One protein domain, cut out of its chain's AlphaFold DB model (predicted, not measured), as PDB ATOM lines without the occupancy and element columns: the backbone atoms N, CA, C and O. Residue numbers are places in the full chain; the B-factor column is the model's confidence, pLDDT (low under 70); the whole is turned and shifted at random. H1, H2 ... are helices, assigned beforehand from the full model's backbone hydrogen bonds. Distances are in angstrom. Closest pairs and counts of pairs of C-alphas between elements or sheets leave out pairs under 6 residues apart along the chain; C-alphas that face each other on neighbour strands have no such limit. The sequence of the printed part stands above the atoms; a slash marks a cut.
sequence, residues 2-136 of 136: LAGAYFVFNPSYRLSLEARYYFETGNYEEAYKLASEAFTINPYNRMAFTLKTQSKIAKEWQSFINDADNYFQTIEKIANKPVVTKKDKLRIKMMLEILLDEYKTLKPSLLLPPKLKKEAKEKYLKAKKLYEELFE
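AT A GLANCE: This is residues 2 to 136 of the 136 residues of an uncharacterized protein of Caminibacter pacificus (UniProt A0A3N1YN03). One long helix, H4, forms the spine of a rod: the helical hairpin H2 and H3 packs beside its first part and the helical hairpin H5 and H6 beside its later part, like two three-helix bundles set end to end that share H4. The short helix H1 makes a corner with H2 at one end of the rod, and the turn at residues 80 to 87 sticks out at the other. The printed part has 135 residues with six named helices, H1 to H6 in order along the chain, and no named strand; its class is all helix. The whole is loose, with a radius of gyration of the C-alphas of 19.9 A, and spans 71 by 24 by 21 A.

IN THESE COORDINATES: H1 is residues 2 to 9, beginning at C-alpha 2 at (-43.232, -0.530, 20.056). H2, residues 11 to 24, is 20.1 A from first to last C-alpha, and H3, residues 28 to 41, is 19.8 A. H4, residues 46 to 79, is the longest helix at 49.3 A, from C-alpha 46 at (-39.149, 16.682, 11.616) to C-alpha 79 at (4.051, 38.651, 2.799). H5, residues 86 to 105, is 29.0 A long. H6, residues 114 to 135, is 31.4 A long and ends at C-alpha 135 at (-5.439, 49.688, 4.851).

HOW THE PARTS SIT: H1 and H2 touch only at the corner by their link, and only just, with 3 pairs of C-alphas within 8 A; the closest C-alphas are those of Phe 7 and Tyr 13, 5.4 A apart, and the lines are about perpendicular at 80 degrees. H2, H3, H4, H5 and H6 form an up-and-down bundle, each running against the one before it. H4 is the hub, touching four helices. H2 and H3 form a hairpin at a shallow tilt of 16 degrees, closest at the C-alphas of Ala 19 and Ala 31, 4.1 A. H4 touches H2 with residues 47 to 55 alone, closest at Ser 16 and Ala 48, whose C-alphas are 5.2 A apart. H4 touches H3 with residues 48 to 59 alone, closest at the C-alphas of Ala 35 and Ala 48, 4.8 A. H4 touches H5 with residues 64 to 78 alone, closest at the C-alphas of Ile 75 and Ile 92, 6.0 A. H4 touches H6 with residues 58 to 69 alone, closest at the C-alphas of Ile 65 and Ala 120, 5.6 A. H5 and H6 form a hairpin at a tilt of 36 degrees, only just steep, closest at the C-alphas of Leu 96 and Ala 127, 5.7 A. H2 and H3 are both apart from H5 and H6. Every O i to N i+4 pair is within hydrogen-bond range in H2, H3, H4 and H6, against 3 of 4 in H1 and 15 of 16 in H5.

THE WHOLE: The two C-alphas farthest apart are those of Leu 2 and Val 83, 71.7 A. The printed part has no cut and no long link. Mean pLDDT of the printed part is 95.0; residues 2 to 9 are under 70.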
ATOM      1  N   LEU A   2     -42.846  -0.779  21.462       56.62
ATOM      2  CA  LEU A   2     -43.232  -0.530  20.056       56.62
ATOM      3  C   LEU A   2     -42.613   0.734  19.419       56.62
ATOM      4  O   LEU A   2     -42.262   0.716  18.243       56.62
ATOM      5  N   ALA A   3     -42.416   1.813  20.186       56.97
ATOM      6  CA  ALA A   3     -41.856   3.060  19.654       56.97
ATOM      7  C   ALA A   3     -40.402   2.908  19.165       56.97
ATOM      8  O   ALA A   3     -40.061   3.426  18.109       56.97
ATOM      9  N   GLY A   4     -39.563   2.150  19.884       57.47
ATOM     10  CA  GLY A   4     -38.166   1.905  19.497       57.47
ATOM     11  C   GLY A   4     -38.032   1.107  18.196       57.47
ATOM     12  O   GLY A   4     -37.196   1.438  17.361       57.47
ATOM     13  N   ALA A   5     -38.910   0.122  17.976       57.97
ATOM     14  CA  ALA A   5     -38.940  -0.657  16.738       57.97
ATOM     15  C   ALA A   5     -39.329   0.205  15.521       57.97
ATOM     16  O   ALA A   5     -38.729   0.075  14.457       57.97
ATOM     17  N   TYR A   6     -40.268   1.147  15.680       58.66
ATOM     18  CA  TYR A   6     -40.685   2.045  14.596       58.66
ATOM     19  C   TYR A   6     -39.527   2.898  14.044       58.66
ATOM     20  O   TYR A   6     -39.408   3.053  12.829       58.66
ATOM     21  N   PHE A   7     -38.634   3.400  14.907       56.12
ATOM     22  CA  PHE A   7     -37.458   4.171  14.474       56.12
ATOM     23  C   PHE A   7     -36.405   3.321  13.744       56.12
ATOM     24  O   PHE A   7     -35.713   3.841  12.872       56.12
ATOM     25  N   VAL A   8     -36.294   2.029  14.074       57.41
ATOM     26  CA  VAL A   8     -35.313   1.108  13.471       57.41
ATOM     27  C   VAL A   8     -35.785   0.587  12.108       57.41
ATOM     28  O   VAL A   8     -34.975   0.452  11.191       57.41
ATOM     29  N   PHE A   9     -37.090   0.333  11.950       63.53
ATOM     30  CA  PHE A   9     -37.659  -0.212  10.712       63.53
ATOM     31  C   PHE A   9     -38.142   0.847   9.718       63.53
ATOM     32  O   PHE A   9     -38.347   0.516   8.554       63.53
ATOM     33  N   ASN A  10     -38.303   2.111  10.126       81.31
ATOM     34  CA  ASN A  10     -38.618   3.200   9.203       81.31
ATOM     35  C   ASN A  10     -37.322   3.785   8.596       81.31
ATOM     36  O   ASN A  10     -36.557   4.438   9.315       81.31
ATOM     37  N   PRO A  11     -37.071   3.618   7.279       90.50
ATOM     38  CA  PRO A  11     -35.814   4.034   6.652       90.50
ATOM     39  C   PRO A  11     -35.498   5.524   6.818       90.50
ATOM     40  O   PRO A  11     -34.339   5.884   7.013       90.50
ATOM     41  N   SER A  12     -36.520   6.388   6.822       94.38
ATOM     42  CA  SER A  12     -36.341   7.832   7.011       94.38
ATOM     43  C   SER A  12     -35.749   8.158   8.386       94.38
ATOM     44  O   SER A  12     -34.848   8.991   8.503       94.38
ATOM     45  N   TYR A  13     -36.216   7.490   9.443       92.75
ATOM     46  CA  TYR A  13     -35.713   7.733  10.794       92.75
ATOM     47  C   TYR A  13     -34.307   7.171  11.001       92.75
ATOM     48  O   TYR A  13     -33.481   7.855  11.602       92.75
ATOM     49  N   ARG A  14     -34.003   5.997  10.437       94.56
ATOM     50  CA  ARG A  14     -32.642   5.443  10.445       94.56
ATOM     51  C   ARG A  14     -31.640   6.385   9.773       94.56
ATOM     52  O   ARG A  14     -30.643   6.742  10.392       94.56
ATOM     53  N   LEU A  15     -31.947   6.858   8.563       97.31
ATOM     54  CA  LEU A  15     -31.109   7.832   7.848       97.31
ATOM     55  C   LEU A  15     -30.971   9.153   8.615       97.31
ATOM     56  O   LEU A  15     -29.910   9.765   8.610       97.31
ATOM     57  N   SER A  16     -32.020   9.589   9.317       97.38
ATOM     58  CA  SER A  16     -31.949  10.799  10.151       97.38
ATOM     59  C   SER A  16     -31.001  10.637  11.343       97.38
ATOM     60  O   SER A  16     -30.321  11.592  11.714       97.38
ATOM     61  N   LEU A  17     -30.943   9.450  11.954       96.31
ATOM     62  CA  LEU A  17     -29.998   9.168  13.037       96.31
ATOM     63  C   LEU A  17     -28.554   9.164  12.526       96.31
ATOM     64  O   LEU A  17     -27.678   9.741  13.166       96.31
ATOM     65  N   GLU A  18     -28.317   8.592  11.349       97.38
ATOM     66  CA  GLU A  18     -26.999   8.613  10.709       97.38
ATOM     67  C   GLU A  18     -26.587  10.036  10.293       97.38
ATOM     68  O   GLU A  18     -25.479  10.482  10.586       97.38
ATOM     69  N   ALA A  19     -27.509  10.809   9.714       98.44
ATOM     70  CA  ALA A  19     -27.281  12.217   9.401       98.44
ATOM     71  C   ALA A  19     -26.922  13.037  10.650       98.44
ATOM     72  O   ALA A  19     -26.068  13.921  10.589       98.44
ATOM     73  N   ARG A  20     -27.557  12.744  11.794       97.88
ATOM     74  CA  ARG A  20     -27.229  13.387  13.072       97.88
ATOM     75  C   ARG A  20     -25.801  13.082  13.495       97.88
ATOM     76  O   ARG A  20     -25.098  14.011  13.873       97.88
ATOM     77  N   TYR A  21     -25.384  11.821  13.404       97.75
ATOM     78  CA  TYR A  21     -24.014  11.427  13.717       97.75
ATOM     79  C   TYR A  21     -23.012  12.254  12.900       97.75
ATOM     80  O   TYR A  21     -22.168  12.934  13.477       97.75
ATOM     81  N   TYR A  22     -23.176  12.306  11.574       98.31
ATOM     82  CA  TYR A  22     -22.287  13.100  10.721       98.31
ATOM     83  C   TYR A  22     -22.337  14.602  11.023       98.31
ATOM     84  O   TYR A  22     -21.303  15.269  10.984       98.31
ATOM     85  N   PHE A  23     -23.510  15.143  11.362       98.25
ATOM     86  CA  PHE A  23     -23.648  16.544  11.759       98.25
ATOM     87  C   PHE A  23     -22.862  16.847  13.042       98.25
ATOM     88  O   PHE A  23     -22.150  17.849  13.114       98.25
ATOM     89  N   GLU A  24     -22.960  15.976  14.045       95.81
ATOM     90  CA  GLU A  24     -22.261  16.117  15.327       95.81
ATOM     91  C   GLU A  24     -20.743  15.946  15.180       95.81
ATOM     92  O   GLU A  24     -19.982  16.644  15.852       95.81
ATOM     93  N   THR A  25     -20.288  15.100  14.251       96.00
ATOM     94  CA  THR A  25     -18.859  14.930  13.940       96.00
ATOM     95  C   THR A  25     -18.312  15.969  12.954       96.00
ATOM     96  O   THR A  25     -17.135  15.912  12.609       96.00
ATOM     97  N   GLY A  26     -19.135  16.913  12.483       96.31
ATOM     98  CA  GLY A  26     -18.715  17.999  11.590       96.31
ATOM     99  C   GLY A  26     -18.664  17.653  10.096       96.31
ATOM    100  O   GLY A  26     -18.261  18.491   9.293       96.31
ATOM    101  N   ASN A  27     -19.106  16.461   9.688       97.62
ATOM    102  CA  ASN A  27     -19.258  16.114   8.274       97.62
ATOM    103  C   ASN A  27     -20.626  16.591   7.757       97.62
ATOM    104  O   ASN A  27     -21.566  15.818   7.564       97.62
ATOM    105  N   TYR A  28     -20.745  17.904   7.557       98.19
ATOM    106  CA  TYR A  28     -22.010  18.535   7.176       98.19
ATOM    107  C   TYR A  28     -22.479  18.179   5.760       98.19
ATOM    108  O   TYR A  28     -23.675  18.272   5.483       98.19
ATOM    109  N   GLU A  29     -21.573  17.761   4.870       98.12
ATOM    110  CA  GLU A  29     -21.936  17.311   3.521       98.12
ATOM    111  C   GLU A  29     -22.723  16.002   3.577       98.12
ATOM    112  O   GLU A  29     -23.855  15.938   3.091       98.12
ATOM    113  N   GLU A  30     -22.170  14.985   4.245       98.44
ATOM    114  CA  GLU A  30     -22.843  13.691   4.362       98.44
ATOM    115  C   GLU A  30     -24.113  13.811   5.211       98.44
ATOM    116  O   GLU A  30     -25.158  13.264   4.851       98.44
ATOM    117  N   ALA A  31     -24.079  14.626   6.272       98.62
ATOM    118  CA  ALA A  31     -25.268  14.941   7.057       98.62
ATOM    119  C   ALA A  31     -26.388  15.553   6.200       98.62
ATOM    120  O   ALA A  31     -27.550  15.155   6.306       98.62
ATOM    121  N   TYR A  32     -26.052  16.501   5.316       98.69
ATOM    122  CA  TYR A  32     -27.021  17.131   4.422       98.69
ATOM    123  C   TYR A  32     -27.620  16.136   3.427       98.69
ATOM    124  O   TYR A  32     -28.836  16.146   3.208       98.69
ATOM    125  N   LYS A  33     -26.779  15.282   2.840       98.69
ATOM    126  CA  LYS A  33     -27.185  14.255   1.880       98.69
ATOM    127  C   LYS A  33     -28.153  13.255   2.515       98.69
ATOM    128  O   LYS A  33     -29.284  13.135   2.042       98.69
ATOM    129  N   LEU A  34     -27.767  12.632   3.629       98.62
ATOM    130  CA  LEU A  34     -28.587  11.638   4.329       98.62
ATOM    131  C   LEU A  34     -29.889  12.239   4.872       98.62
ATOM    132  O   LEU A  34     -30.955  11.638   4.745       98.62
ATOM    133  N   ALA A  35     -29.843  13.455   5.425       98.56
ATOM    134  CA  ALA A  35     -31.052  14.135   5.887       98.56
ATOM    135  C   ALA A  35     -31.982  14.527   4.727       98.56
ATOM    136  O   ALA A  35     -33.204  14.520   4.885       98.56
ATOM    137  N   SER A  36     -31.427  14.861   3.558       98.56
ATOM    138  CA  SER A  36     -32.218  15.133   2.355       98.56
ATOM    139  C   SER A  36     -32.913  13.876   1.849       98.56
ATOM    140  O   SER A  36     -34.103  13.936   1.555       98.56
ATOM    141  N   GLU A  37     -32.212  12.744   1.820       98.25
ATOM    142  CA  GLU A  37     -32.792  11.446   1.471       98.25
ATOM    143  C   GLU A  37     -33.887  11.034   2.466       98.25
ATOM    144  O   GLU A  37     -35.010  10.723   2.068       98.25
ATOM    145  N   ALA A  38     -33.611  11.145   3.768       97.88
ATOM    146  CA  ALA A  38     -34.588  10.883   4.819       97.88
ATOM    147  C   ALA A  38     -35.860  11.729   4.656       97.88
ATOM    148  O   ALA A  38     -36.971  11.222   4.837       97.88
ATOM    149  N   PHE A  39     -35.704  13.010   4.312       97.56
ATOM    150  CA  PHE A  39     -36.818  13.929   4.094       97.56
ATOM    151  C   PHE A  39     -37.610  13.589   2.827       97.56
ATOM    152  O   PHE A  39     -38.831  13.708   2.832       97.56
ATOM    153  N   THR A  40     -36.946  13.123   1.764       98.00
ATOM    154  CA  THR A  40     -37.616  12.627   0.551       98.00
ATOM    155  C   THR A  40     -38.474  11.395   0.848       98.00
ATOM    156  O   THR A  40     -39.600  11.315   0.368       98.00
ATOM    157  N   ILE A  41     -37.984  10.465   1.676       96.69
ATOM    158  CA  ILE A  41     -38.737   9.263   2.075       96.69
ATOM    159  C   ILE A  41     -39.953   9.624   2.940       96.69
ATOM    160  O   ILE A  41     -41.017   9.030   2.794       96.69
ATOM    161  N   ASN A  42     -39.801  10.574   3.865       95.06
ATOM    162  CA  ASN A  42     -40.898  11.038   4.711       95.06
ATOM    163  C   ASN A  42     -40.780  12.547   4.996       95.06
ATOM    164  O   ASN A  42     -40.086  12.938   5.943       95.06
ATOM    165  N   PRO A  43     -41.522  13.396   4.261       95.06
ATOM    166  CA  PRO A  43     -41.512  14.847   4.461       95.06
ATOM    167  C   PRO A  43     -42.022  15.306   5.837       95.06
ATOM    168  O   PRO A  43     -41.738  16.424   6.260       95.06
ATOM    169  N   TYR A  44     -42.751  14.453   6.569       94.50
ATOM    170  CA  TYR A  44     -43.220  14.749   7.928       94.50
ATOM    171  C   TYR A  44     -42.197  14.392   9.012       94.50
ATOM    172  O   TYR A  44     -42.414  14.692  10.192       94.50
ATOM    173  N   ASN A  45     -41.067  13.775   8.650       95.00
ATOM    174  CA  ASN A  45     -39.979  13.536   9.583       95.00
ATOM    175  C   ASN A  45     -39.298  14.867   9.943       95.00
ATOM    176  O   ASN A  45     -38.415  15.371   9.242       95.00
ATOM    177  N   ARG A  46     -39.697  15.425  11.091       96.38
ATOM    178  CA  ARG A  46     -39.149  16.682  11.616       96.38
ATOM    179  C   ARG A  46     -37.640  16.615  11.846       96.38
ATOM    180  O   ARG A  46     -36.966  17.616  11.635       96.38
ATOM    181  N   MET A  47     -37.100  15.454  12.228       96.00
ATOM    182  CA  MET A  47     -35.656  15.288  12.417       96.00
ATOM    183  C   MET A  47     -34.912  15.454  11.090       96.00
ATOM    184  O   MET A  47     -33.951  16.219  11.036       96.00
ATOM    185  N   ALA A  48     -35.389  14.801  10.027       98.06
ATOM    186  CA  ALA A  48     -34.821  14.935   8.688       98.06
ATOM    187  C   ALA A  48     -34.862  16.393   8.210       98.06
ATOM    188  O   ALA A  48     -33.850  16.929   7.763       98.06
ATOM    189  N   PHE A  49     -36.003  17.072   8.377       98.19
ATOM    190  CA  PHE A  49     -36.145  18.484   8.017       98.19
ATOM    191  C   PHE A  49     -35.153  19.386   8.767       98.19
ATOM    192  O   PHE A  49     -34.465  20.210   8.153       98.19
ATOM    193  N   THR A  50     -35.056  19.224  10.091       98.19
ATOM    194  CA  THR A  50     -34.133  20.002  10.921       98.19
ATOM    195  C   THR A  50     -32.688  19.739  10.516       98.19
ATOM    196  O   THR A  50     -31.973  20.696  10.227       98.19
ATOM    197  N   LEU A  51     -32.260  18.477  10.431       98.38
ATOM    198  CA  LEU A  51     -30.881  18.127  10.079       98.38
ATOM    199  C   LEU A  51     -30.517  18.591   8.672       98.38
ATOM    200  O   LEU A  51     -29.447  19.158   8.488       98.38
ATOM    201  N   LYS A  52     -31.420  18.454   7.697       98.38
ATOM    202  CA  LYS A  52     -31.225  18.974   6.339       98.38
ATOM    203  C   LYS A  52     -30.995  20.483   6.360       98.38
ATOM    204  O   LYS A  52     -30.050  20.982   5.756       98.38
ATOM    205  N   THR A  53     -31.848  21.218   7.071       98.38
ATOM    206  CA  THR A  53     -31.759  22.681   7.146       98.38
ATOM    207  C   THR A  53     -30.477  23.120   7.845       98.38
ATOM    208  O   THR A  53     -29.748  23.957   7.319       98.38
ATOM    209  N   GLN A  54     -30.165  22.528   8.999       98.44
ATOM    210  CA  GLN A  54     -28.986  22.902   9.776       98.44
ATOM    211  C   GLN A  54     -27.685  22.478   9.101       98.44
ATOM    212  O   GLN A  54     -26.738  23.252   9.123       98.44
ATOM    213  N   SER A  55     -27.640  21.323   8.436       98.56
ATOM    214  CA  SER A  55     -26.457  20.896   7.677       98.56
ATOM    215  C   SER A  55     -26.201  21.817   6.488       98.56
ATOM    216  O   SER A  55     -25.058  22.184   6.237       98.56
ATOM    217  N   LYS A  56     -27.256  22.281   5.797       98.50
ATOM    218  CA  LYS A  56     -27.114  23.281   4.727       98.50
ATOM    219  C   LYS A  56     -26.484  24.573   5.242       98.50
ATOM    220  O   LYS A  56     -25.575  25.093   4.611       98.50
ATOM    221  N   ILE A  57     -26.960  25.074   6.380       98.44
ATOM    222  CA  ILE A  57     -26.404  26.282   6.999       98.44
ATOM    223  C   ILE A  57     -24.963  26.016   7.465       98.44
ATOM    224  O   ILE A  57     -24.078  26.818   7.195       98.44
ATOM    225  N   ALA A  58     -24.696  24.879   8.112       98.50
ATOM    226  CA  ALA A  58     -23.364  24.526   8.598       98.50
ATOM    227  C   ALA A  58     -22.329  24.437   7.465       98.50
ATOM    228  O   ALA A  58     -21.197  24.874   7.648       98.50
ATOM    229  N   LYS A  59     -22.723  23.958   6.277       97.94
ATOM    230  CA  LYS A  59     -21.879  23.982   5.072       97.94
ATOM    231  C   LYS A  59     -21.456  25.396   4.671       97.94
ATOM    232  O   LYS A  59     -20.297  25.589   4.335       97.94
ATOM    233  N   GLU A  60     -22.361  26.377   4.728       98.06
ATOM    234  CA  GLU A  60     -22.037  27.781   4.417       98.06
ATOM    235  C   GLU A  60     -20.991  28.327   5.407       98.06
ATOM    236  O   GLU A  60     -20.000  28.931   5.004       98.06
ATOM    237  N   TRP A  61     -21.150  28.024   6.701       98.50
ATOM    238  CA  TRP A  61     -20.178  28.399   7.736       98.50
ATOM    239  C   TRP A  61     -18.825  27.693   7.563       98.50
ATOM    240  O   TRP A  61     -17.782  28.315   7.745       98.50
ATOM    241  N   GLN A  62     -18.832  26.406   7.207       98.31
ATOM    242  CA  GLN A  62     -17.610  25.647   6.949       98.31
ATOM    243  C   GLN A  62     -16.881  26.155   5.699       98.31
ATOM    244  O   GLN A  62     -15.656  26.224   5.714       98.31
ATOM    245  N   SER A  63     -17.613  26.540   4.646       98.12
ATOM    246  CA  SER A  63     -17.022  27.150   3.447       98.12
ATOM    247  C   SER A  63     -16.263  28.415   3.812       98.12
ATOM    248  O   SER A  63     -15.076  28.495   3.534       98.12
ATOM    249  N   PHE A  64     -16.902  29.328   4.552       98.62
ATOM    250  CA  PHE A  64     -16.257  30.558   5.008       98.62
ATOM    251  C   PHE A  64     -14.950  30.296   5.779       98.62
ATOM    252  O   PHE A  64     -13.948  30.976   5.566       98.62
ATOM    253  N   ILE A  65     -14.928  29.295   6.670       98.69
ATOM    254  CA  ILE A  65     -13.708  28.924   7.407       98.69
ATOM    255  C   ILE A  65     -12.615  28.446   6.445       98.69
ATOM    256  O   ILE A  65     -11.467  28.880   6.558       98.69
ATOM    257  N   ASN A  66     -12.972  27.589   5.487       98.50
ATOM    258  CA  ASN A  66     -12.032  27.067   4.499       98.50
ATOM    259  C   ASN A  66     -11.479  28.188   3.602       98.50
ATOM    260  O   ASN A  66     -10.275  28.236   3.344       98.50
ATOM    261  N   ASP A  67     -12.339  29.104   3.157       98.50
ATOM    262  CA  ASP A  67     -11.963  30.261   2.344       98.50
ATOM    263  C   ASP A  67     -11.017  31.183   3.121       98.50
ATOM    264  O   ASP A  67      -9.960  31.565   2.609       98.50
ATOM    265  N   ALA A  68     -11.310  31.437   4.400       98.75
ATOM    266  CA  ALA A  68     -10.429  32.194   5.282       98.75
ATOM    267  C   ALA A  68      -9.044  31.550   5.413       98.75
ATOM    268  O   ALA A  68      -8.033  32.242   5.295       98.75
ATOM    269  N   ASP A  69      -8.971  30.233   5.613       98.75
ATOM    270  CA  ASP A  69      -7.694  29.525   5.721       98.75
ATOM    271  C   ASP A  69      -6.883  29.570   4.427       98.75
ATOM    272  O   ASP A  69      -5.687  29.880   4.453       98.75
ATOM    273  N   ASN A  70      -7.535  29.359   3.285       98.75
ATOM    274  CA  ASN A  70      -6.898  29.454   1.975       98.75
ATOM    275  C   ASN A  70      -6.367  30.869   1.698       98.75
ATOM    276  O   ASN A  70      -5.245  31.046   1.197       98.75
ATOM    277  N   TYR A  71      -7.146  31.895   2.037       98.75
ATOM    278  CA  TYR A  71      -6.730  33.281   1.876       98.75
ATOM    279  C   TYR A  71      -5.607  33.650   2.834       98.75
ATOM    280  O   TYR A  71      -4.626  34.234   2.381       98.75
ATOM    281  N   PHE A  72      -5.655  33.249   4.105       98.75
ATOM    282  CA  PHE A  72      -4.558  33.513   5.038       98.75
ATOM    283  C   PHE A  72      -3.249  32.863   4.594       98.75
ATOM    284  O   PHE A  72      -2.220  33.537   4.604       98.75
ATOM    285  N   GLN A  73      -3.280  31.617   4.112       98.62
ATOM    286  CA  GLN A  73      -2.095  30.980   3.529       98.62
ATOM    287  C   GLN A  73      -1.571  31.748   2.310       98.62
ATOM    288  O   GLN A  73      -0.363  31.868   2.103       98.62
ATOM    289  N   THR A  74      -2.468  32.272   1.475       98.56
ATOM    290  CA  THR A  74      -2.071  33.048   0.296       98.56
ATOM    291  C   THR A  74      -1.468  34.396   0.683       98.56
ATOM    292  O   THR A  74      -0.451  34.793   0.116       98.56
ATOM    293  N   ILE A  75      -2.055  35.080   1.663       98.44
ATOM    294  CA  ILE A  75      -1.555  36.346   2.202       98.44
ATOM    295  C   ILE A  75      -0.171  36.145   2.826       98.44
ATOM    296  O   ILE A  75       0.736  36.918   2.535       98.44
ATOM    297  N   GLU A  76       0.028  35.080   3.601       98.12
ATOM    298  CA  GLU A  76       1.327  34.737   4.186       98.12
ATOM    299  C   GLU A  76       2.392  34.484   3.109       98.12
ATOM    300  O   GLU A  76       3.489  35.042   3.165       98.12
ATOM    301  N   LYS A  77       2.057  33.729   2.053       98.44
ATOM    302  CA  LYS A  77       2.955  33.531   0.900       98.44
ATOM    303  C   LYS A  77       3.316  34.846   0.211       98.44
ATOM    304  O   LYS A  77       4.438  34.993  -0.267       98.44
ATOM    305  N   ILE A  78       2.376  35.787   0.122       98.19
ATOM    306  CA  ILE A  78       2.633  37.116  -0.437       98.19
ATOM    307  C   ILE A  78       3.542  37.928   0.491       98.19
ATOM    308  O   ILE A  78       4.487  38.544   0.003       98.19
ATOM    309  N   ALA A  79       3.282  37.914   1.799       95.06
ATOM    310  CA  ALA A  79       4.051  38.651   2.799       95.06
ATOM    311  C   ALA A  79       5.519  38.199   2.864       95.06
ATOM    312  O   ALA A  79       6.400  39.022   3.085       95.06
ATOM    313  N   ASN A  80       5.783  36.918   2.591       97.44
ATOM    314  CA  ASN A  80       7.129  36.340   2.578       97.44
ATOM    315  C   ASN A  80       7.904  36.556   1.261       97.44
ATOM    316  O   ASN A  80       9.013  36.040   1.107       97.44
ATOM    317  N   LYS A  81       7.354  37.289   0.285       97.38
ATOM    318  CA  LYS A  81       8.100  37.651  -0.930       97.38
ATOM    319  C   LYS A  81       9.236  38.629  -0.591       97.38
ATOM    320  O   LYS A  81       9.020  39.519   0.227       97.38
ATOM    321  N   PRO A  82      10.387  38.577  -1.294       96.69
ATOM    322  CA  PRO A  82      11.468  39.551  -1.099       96.69
ATOM    323  C   PRO A  82      11.019  41.004  -1.301       96.69
ATOM    324  O   PRO A  82      11.518  41.915  -0.649       96.69
ATOM    325  N   VAL A  83      10.067  41.218  -2.218       96.94
ATOM    326  CA  VAL A  83       9.441  42.514  -2.478       96.94
ATOM    327  C   VAL A  83       7.936  42.312  -2.643       96.94
ATOM    328  O   VAL A  83       7.495  41.579  -3.529       96.94
ATOM    329  N   VAL A  84       7.144  42.993  -1.812       96.62
ATOM    330  CA  VAL A  84       5.677  43.014  -1.909       96.62
ATOM    331  C   VAL A  84       5.246  44.152  -2.831       96.62
ATOM    332  O   VAL A  84       5.457  45.331  -2.538       96.62
ATOM    333  N   THR A  85       4.629  43.814  -3.963       97.88
ATOM    334  CA  THR A  85       4.238  44.799  -4.982       97.88
ATOM    335  C   THR A  85       2.914  45.506  -4.655       97.88
ATOM    336  O   THR A  85       2.128  45.062  -3.819       97.88
ATOM    337  N   LYS A  86       2.591  46.593  -5.372       97.25
ATOM    338  CA  LYS A  86       1.256  47.222  -5.284       97.25
ATOM    339  C   LYS A  86       0.126  46.251  -5.657       97.25
ATOM    340  O   LYS A  86      -0.916  46.249  -5.010       97.25
ATOM    341  N   LYS A  87       0.347  45.404  -6.669       97.81
ATOM    342  CA  LYS A  87      -0.608  44.368  -7.093       97.81
ATOM    343  C   LYS A  87      -0.835  43.331  -5.992       97.81
ATOM    344  O   LYS A  87      -1.964  42.904  -5.780       97.81
ATOM    345  N   ASP A  88       0.226  42.958  -5.283       98.25
ATOM    346  CA  ASP A  88       0.143  42.063  -4.131       98.25
ATOM    347  C   ASP A  88      -0.701  42.666  -3.005       98.25
ATOM    348  O   ASP A  88      -1.616  42.007  -2.516       98.25
ATOM    349  N   LYS A  89      -0.461  43.938  -2.657       97.75
ATOM    350  CA  LYS A  89      -1.271  44.649  -1.655       97.75
ATOM    351  C   LYS A  89      -2.749  44.712  -2.044       97.75
ATOM    352  O   LYS A  89      -3.599  44.434  -1.208       97.75
ATOM    353  N   LEU A  90      -3.058  45.009  -3.311       98.25
ATOM    354  CA  LEU A  90      -4.442  45.020  -3.799       98.25
ATOM    355  C   LEU A  90      -5.094  43.636  -3.685       98.25
ATOM    356  O   LEU A  90      -6.235  43.526  -3.252       98.25
ATOM    357  N   ARG A  91      -4.359  42.571  -4.025       98.38
ATOM    358  CA  ARG A  91      -4.856  41.199  -3.899       98.38
ATOM    359  C   ARG A  91      -5.149  40.825  -2.444       98.38
ATOM    360  O   ARG A  91      -6.184  40.215  -2.194       98.38
ATOM    361  N   ILE A  92      -4.270  41.196  -1.508       98.62
ATOM    362  CA  ILE A  92      -4.508  41.012  -0.066       98.62
ATOM    363  C   ILE A  92      -5.777  41.761   0.350       98.62
ATOM    364  O   ILE A  92      -6.638  41.167   0.992       98.62
ATOM    365  N   LYS A  93      -5.915  43.029  -0.060       98.56
ATOM    366  CA  LYS A  93      -7.090  43.848   0.256       98.56
ATOM    367  C   LYS A  93      -8.387  43.163  -0.179       98.56
ATOM    368  O   LYS A  93      -9.253  42.944   0.656       98.56
ATOM    369  N   MET A  94      -8.459  42.731  -1.441       98.56
ATOM    370  CA  MET A  94      -9.635  42.041  -1.984       98.56
ATOM    371  C   MET A  94      -9.983  40.766  -1.205       98.56
ATOM    372  O   MET A  94     -11.147  40.533  -0.907       98.56
ATOM    373  N   MET A  95      -8.990  39.936  -0.857       98.75
ATOM    374  CA  MET A  95      -9.231  38.714  -0.074       98.75
ATOM    375  C   MET A  95      -9.830  39.024   1.297       98.75
ATOM    376  O   MET A  95     -10.748  38.341   1.736       98.75
ATOM    377  N   LEU A  96      -9.314  40.051   1.971       98.75
ATOM    378  CA  LEU A  96      -9.818  40.450   3.280       98.75
ATOM    379  C   LEU A  96     -11.223  41.048   3.184       98.75
ATOM    380  O   LEU A  96     -12.076  40.661   3.973       98.75
ATOM    381  N   GLU A  97     -11.494  41.910   2.200       98.56
ATOM    382  CA  GLU A  97     -12.838  42.459   1.952       98.56
ATOM    383  C   GLU A  97     -13.867  41.347   1.716       98.56
ATOM    384  O   GLU A  97     -14.920  41.349   2.354       98.56
ATOM    385  N   ILE A  98     -13.523  40.347   0.895       98.62
ATOM    386  CA  ILE A  98     -14.374  39.174   0.656       98.62
ATOM    387  C   ILE A  98     -14.714  38.471   1.976       98.62
ATOM    388  O   ILE A  98     -15.890  38.254   2.252       98.62
ATOM    389  N   LEU A  99     -13.728  38.184   2.839       98.62
ATOM    390  CA  LEU A  99     -13.995  37.536   4.133       98.62
ATOM    391  C   LEU A  99     -14.872  38.390   5.052       98.62
ATOM    392  O   LEU A  99     -15.725  37.866   5.774       98.62
ATOM    393  N   LEU A 100     -14.656  39.705   5.062       98.56
ATOM    394  CA  LEU A 100     -15.453  40.613   5.880       98.56
ATOM    395  C   LEU A 100     -16.912  40.635   5.441       98.56
ATOM    396  O   LEU A 100     -17.792  40.723   6.301       98.56
ATOM    397  N   ASP A 101     -17.169  40.557   4.141       98.25
ATOM    398  CA  ASP A 101     -18.520  40.582   3.595       98.25
ATOM    399  C   ASP A 101     -19.203  39.217   3.677       98.25
ATOM    400  O   ASP A 101     -20.334  39.141   4.161       98.25
ATOM    401  N   GLU A 102     -18.513  38.127   3.339       98.00
ATOM    402  CA  GLU A 102     -19.041  36.764   3.469       98.00
ATOM    403  C   GLU A 102     -19.515  36.479   4.896       98.00
ATOM    404  O   GLU A 102     -20.656  36.048   5.088       98.00
ATOM    405  N   TYR A 103     -18.705  36.812   5.910       98.38
ATOM    406  CA  TYR A 103     -19.073  36.590   7.309       98.38
ATOM    407  C   TYR A 103     -20.369  37.317   7.703       98.38
ATOM    408  O   TYR A 103     -21.201  36.751   8.414       98.38
ATOM    409  N   LYS A 104     -20.584  38.552   7.222       96.75
ATOM    410  CA  LYS A 104     -21.818  39.322   7.489       96.75
ATOM    411  C   LYS A 104     -23.054  38.670   6.866       96.75
ATOM    412  O   LYS A 104     -24.161  38.892   7.354       96.75
ATOM    413  N   THR A 105     -22.878  37.894   5.798       96.69
ATOM    414  CA  THR A 105     -23.973  37.222   5.079       96.69
ATOM    415  C   THR A 105     -24.258  35.801   5.566       96.69
ATOM    416  O   THR A 105     -25.260  35.209   5.156       96.69
ATOM    417  N   LEU A 106     -23.430  35.252   6.466       97.38
ATOM    418  CA  LEU A 106     -23.653  33.930   7.047       97.38
ATOM    419  C   LEU A 106     -25.012  33.859   7.743       97.38
ATOM    420  O   LEU A 106     -25.335  34.658   8.627       97.38
ATOM    421  N   LYS A 107     -25.809  32.848   7.386       96.50
ATOM    422  CA  LYS A 107     -27.132  32.662   7.986       96.50
ATOM    423  C   LYS A 107     -26.991  32.353   9.479       96.50
ATOM    424  O   LYS A 107     -26.339  31.363   9.832       96.50
ATOM    425  N   PRO A 108     -27.619  33.141  10.367       93.38
ATOM    426  CA  PRO A 108     -27.550  32.885  11.795       93.38
ATOM    427  C   PRO A 108     -28.358  31.635  12.151       93.38
ATOM    428  O   PRO A 108     -29.454  31.411  11.640       93.38
ATOM    429  N   SER A 109     -27.838  30.825  13.072       94.06
ATOM    430  CA  SER A 109     -28.609  29.740  13.676       94.06
ATOM    431  C   SER A 109     -28.093  29.370  15.069       94.06
ATOM    432  O   SER A 109     -26.894  29.191  15.318       94.06
ATOM    433  N   LEU A 110     -29.035  29.224  16.003       93.44
ATOM    434  CA  LEU A 110     -28.759  28.758  17.361       93.44
ATOM    435  C   LEU A 110     -28.361  27.277  17.388       93.44
ATOM    436  O   LEU A 110     -27.593  26.883  18.261       93.44
ATOM    437  N   LEU A 111     -28.818  26.496  16.405       94.38
ATOM    438  CA  LEU A 111     -28.643  25.043  16.333       94.38
ATOM    439  C   LEU A 111     -27.316  24.612  15.691       94.38
ATOM    440  O   LEU A 111     -27.027  23.419  15.638       94.38
ATOM    441  N   LEU A 112     -26.505  25.556  15.205       95.75
ATOM    442  CA  LEU A 112     -25.158  25.235  14.738       95.75
ATOM    443  C   LEU A 112     -24.232  24.888  15.908       95.75
ATOM    444  O   LEU A 112     -24.327  25.533  16.965       95.75
ATOM    445  N   PRO A 113     -23.268  23.973  15.699       94.50
ATOM    446  CA  PRO A 113     -22.257  23.652  16.694       94.50
ATOM    447  C   PRO A 113     -21.533  24.913  17.199       94.50
ATOM    448  O   PRO A 113     -21.069  25.725  16.391       94.50
ATOM    449  N   PRO A 114     -21.392  25.105  18.526       95.50
ATOM    450  CA  PRO A 114     -20.702  26.268  19.084       95.50
ATOM    451  C   PRO A 114     -19.260  26.411  18.592       95.50
ATOM    452  O   PRO A 114     -18.809  27.530  18.359       95.50
ATOM    453  N   LYS A 115     -18.563  25.284  18.383       95.81
ATOM    454  CA  LYS A 115     -17.194  25.255  17.851       95.81
ATOM    455  C   LYS A 115     -17.113  25.890  16.459       95.81
ATOM    456  O   LYS A 115     -16.292  26.776  16.269       95.81
ATOM    457  N   LEU A 116     -18.013  25.510  15.548       97.38
ATOM    458  CA  LEU A 116     -18.069  26.051  14.185       97.38
ATOM    459  C   LEU A 116     -18.280  27.572  14.199       97.38
ATOM    460  O   LEU A 116     -17.575  28.319  13.526       97.38
ATOM    461  N   LYS A 117     -19.216  28.044  15.034       97.50
ATOM    462  CA  LYS A 117     -19.493  29.480  15.179       97.50
ATOM    463  C   LYS A 117     -18.304  30.251  15.744       97.50
ATOM    464  O   LYS A 117     -18.003  31.350  15.283       97.50
ATOM    465  N   LYS A 118     -17.649  29.687  16.762       97.94
ATOM    466  CA  LYS A 118     -16.472  30.280  17.397       97.94
ATOM    467  C   LYS A 118     -15.317  30.398  16.403       97.94
ATOM    468  O   LYS A 118     -14.749  31.476  16.286       97.94
ATOM    469  N   GLU A 119     -15.032  29.332  15.666       98.31
ATOM    470  CA  GLU A 119     -13.952  29.303  14.684       98.31
ATOM    471  C   GLU A 119     -14.173  30.329  13.568       98.31
ATOM    472  O   GLU A 119     -13.302  31.162  13.328       98.31
ATOM    473  N   ALA A 120     -15.366  30.372  12.963       98.50
ATOM    474  CA  ALA A 120     -15.695  31.394  11.969       98.50
ATOM    475  C   ALA A 120     -15.520  32.818  12.532       98.50
ATOM    476  O   ALA A 120     -14.913  33.678  11.894       98.50
ATOM    477  N   LYS A 121     -15.978  33.070  13.765       98.56
ATOM    478  CA  LYS A 121     -15.792  34.373  14.417       98.56
ATOM    479  C   LYS A 121     -14.310  34.720  14.597       98.56
ATOM    480  O   LYS A 121     -13.928  35.863  14.371       98.56
ATOM    481  N   GLU A 122     -13.478  33.765  14.999       98.75
ATOM    482  CA  GLU A 122     -12.033  33.968  15.155       98.75
ATOM    483  C   GLU A 122     -11.359  34.302  13.818       98.75
ATOM    484  O   GLU A 122     -10.577  35.254  13.754       98.75
ATOM    485  N   LYS A 123     -11.708  33.593  12.735       98.69
ATOM    486  CA  LYS A 123     -11.210  33.900  11.383       98.69
ATOM    487  C   LYS A 123     -11.642  35.295  10.929       98.69
ATOM    488  O   LYS A 123     -10.807  36.062  10.459       98.69
ATOM    489  N   TYR A 124     -12.911  35.654  11.132       98.75
ATOM    490  CA  TYR A 124     -13.430  36.985  10.814       98.75
ATOM    491  C   TYR A 124     -12.688  38.092  11.569       98.75
ATOM    492  O   TYR A 124     -12.238  39.060  10.961       98.75
ATOM    493  N   LEU A 125     -12.506  37.942  12.884       98.75
ATOM    494  CA  LEU A 125     -11.793  38.933  13.695       98.75
ATOM    495  C   LEU A 125     -10.329  39.072  13.266       98.75
ATOM    496  O   LEU A 125      -9.810  40.187  13.229       98.75
ATOM    497  N   LYS A 126      -9.679  37.963  12.895       98.69
ATOM    498  CA  LYS A 126      -8.327  37.988  12.329       98.69
ATOM    499  C   LYS A 126      -8.288  38.743  10.996       98.69
ATOM    500  O   LYS A 126      -7.409  39.583  10.820       98.69
ATOM    501  N   ALA A 127      -9.224  38.469  10.085       98.69
ATOM    502  CA  ALA A 127      -9.310  39.163   8.799       98.69
ATOM    503  C   ALA A 127      -9.550  40.667   8.987       98.69
ATOM    504  O   ALA A 127      -8.868  41.477   8.367       98.69
ATOM    505  N   LYS A 128     -10.462  41.031   9.896       98.69
ATOM    506  CA  LYS A 128     -10.776  42.420  10.242       98.69
ATOM    507  C   LYS A 128      -9.558  43.165  10.762       98.69
ATOM    508  O   LYS A 128      -9.203  44.193  10.202       98.69
ATOM    509  N   LYS A 129      -8.883  42.601  11.764       98.50
ATOM    510  CA  LYS A 129      -7.675  43.200  12.331       98.50
ATOM    511  C   LYS A 129      -6.597  43.415  11.264       98.50
ATOM    512  O   LYS A 129      -6.012  44.485  11.198       98.50
ATOM    513  N   LEU A 130      -6.360  42.414  10.411       98.06
ATOM    514  CA  LEU A 130      -5.353  42.520   9.354       98.06
ATOM    515  C   LEU A 130      -5.724  43.563   8.290       98.06
ATOM    516  O   LEU A 130      -4.842  44.205   7.731       98.06
ATOM    517  N   TYR A 131      -7.015  43.715   7.989       98.56
ATOM    518  CA  TYR A 131      -7.488  44.735   7.060       98.56
ATOM    519  C   TYR A 131      -7.248  46.139   7.620       98.56
ATOM    520  O   TYR A 131      -6.649  46.962   6.933       98.56
ATOM    521  N   GLU A 132      -7.652  46.369   8.872       98.19
ATOM    522  CA  GLU A 132      -7.454  47.638   9.582       98.19
ATOM    523  C   GLU A 132      -5.959  47.995   9.639       98.19
ATOM    524  O   GLU A 132      -5.569  49.058   9.181       98.19
ATOM    525  N   GLU A 133      -5.089  47.072  10.064       96.69
ATOM    526  CA  GLU A 133      -3.639  47.323  10.179       96.69
ATOM    527  C   GLU A 133      -2.935  47.655   8.850       96.69
ATOM    528  O   GLU A 133      -1.867  48.272   8.854       96.69
ATOM    529  N   LEU A 134      -3.469  47.202   7.712       95.00
ATOM    530  CA  LEU A 134      -2.819  47.355   6.407       95.00
ATOM    531  C   LEU A 134      -3.415  48.469   5.542       95.00
ATOM    532  O   LEU A 134      -2.736  48.919   4.608       95.00
ATOM    533  N   PHE A 135      -4.668  48.860   5.783       96.38
ATOM    534  CA  PHE A 135      -5.439  49.688   4.851       96.38
ATOM    535  C   PHE A 135      -6.249  50.822   5.495       96.38
ATOM    536  O   PHE A 135      -6.836  51.593   4.730       96.38
ATOM    537  N   GLU A 136      -6.261  50.954   6.826       89.62
ATOM    538  CA  GLU A 136      -6.856  52.082   7.566       89.62
ATOM    539  C   GLU A 136      -5.797  52.813   8.405       89.62
ATOM    540  O   GLU A 136      -5.781  54.064   8.340       89.62
TER     541      GLU A 136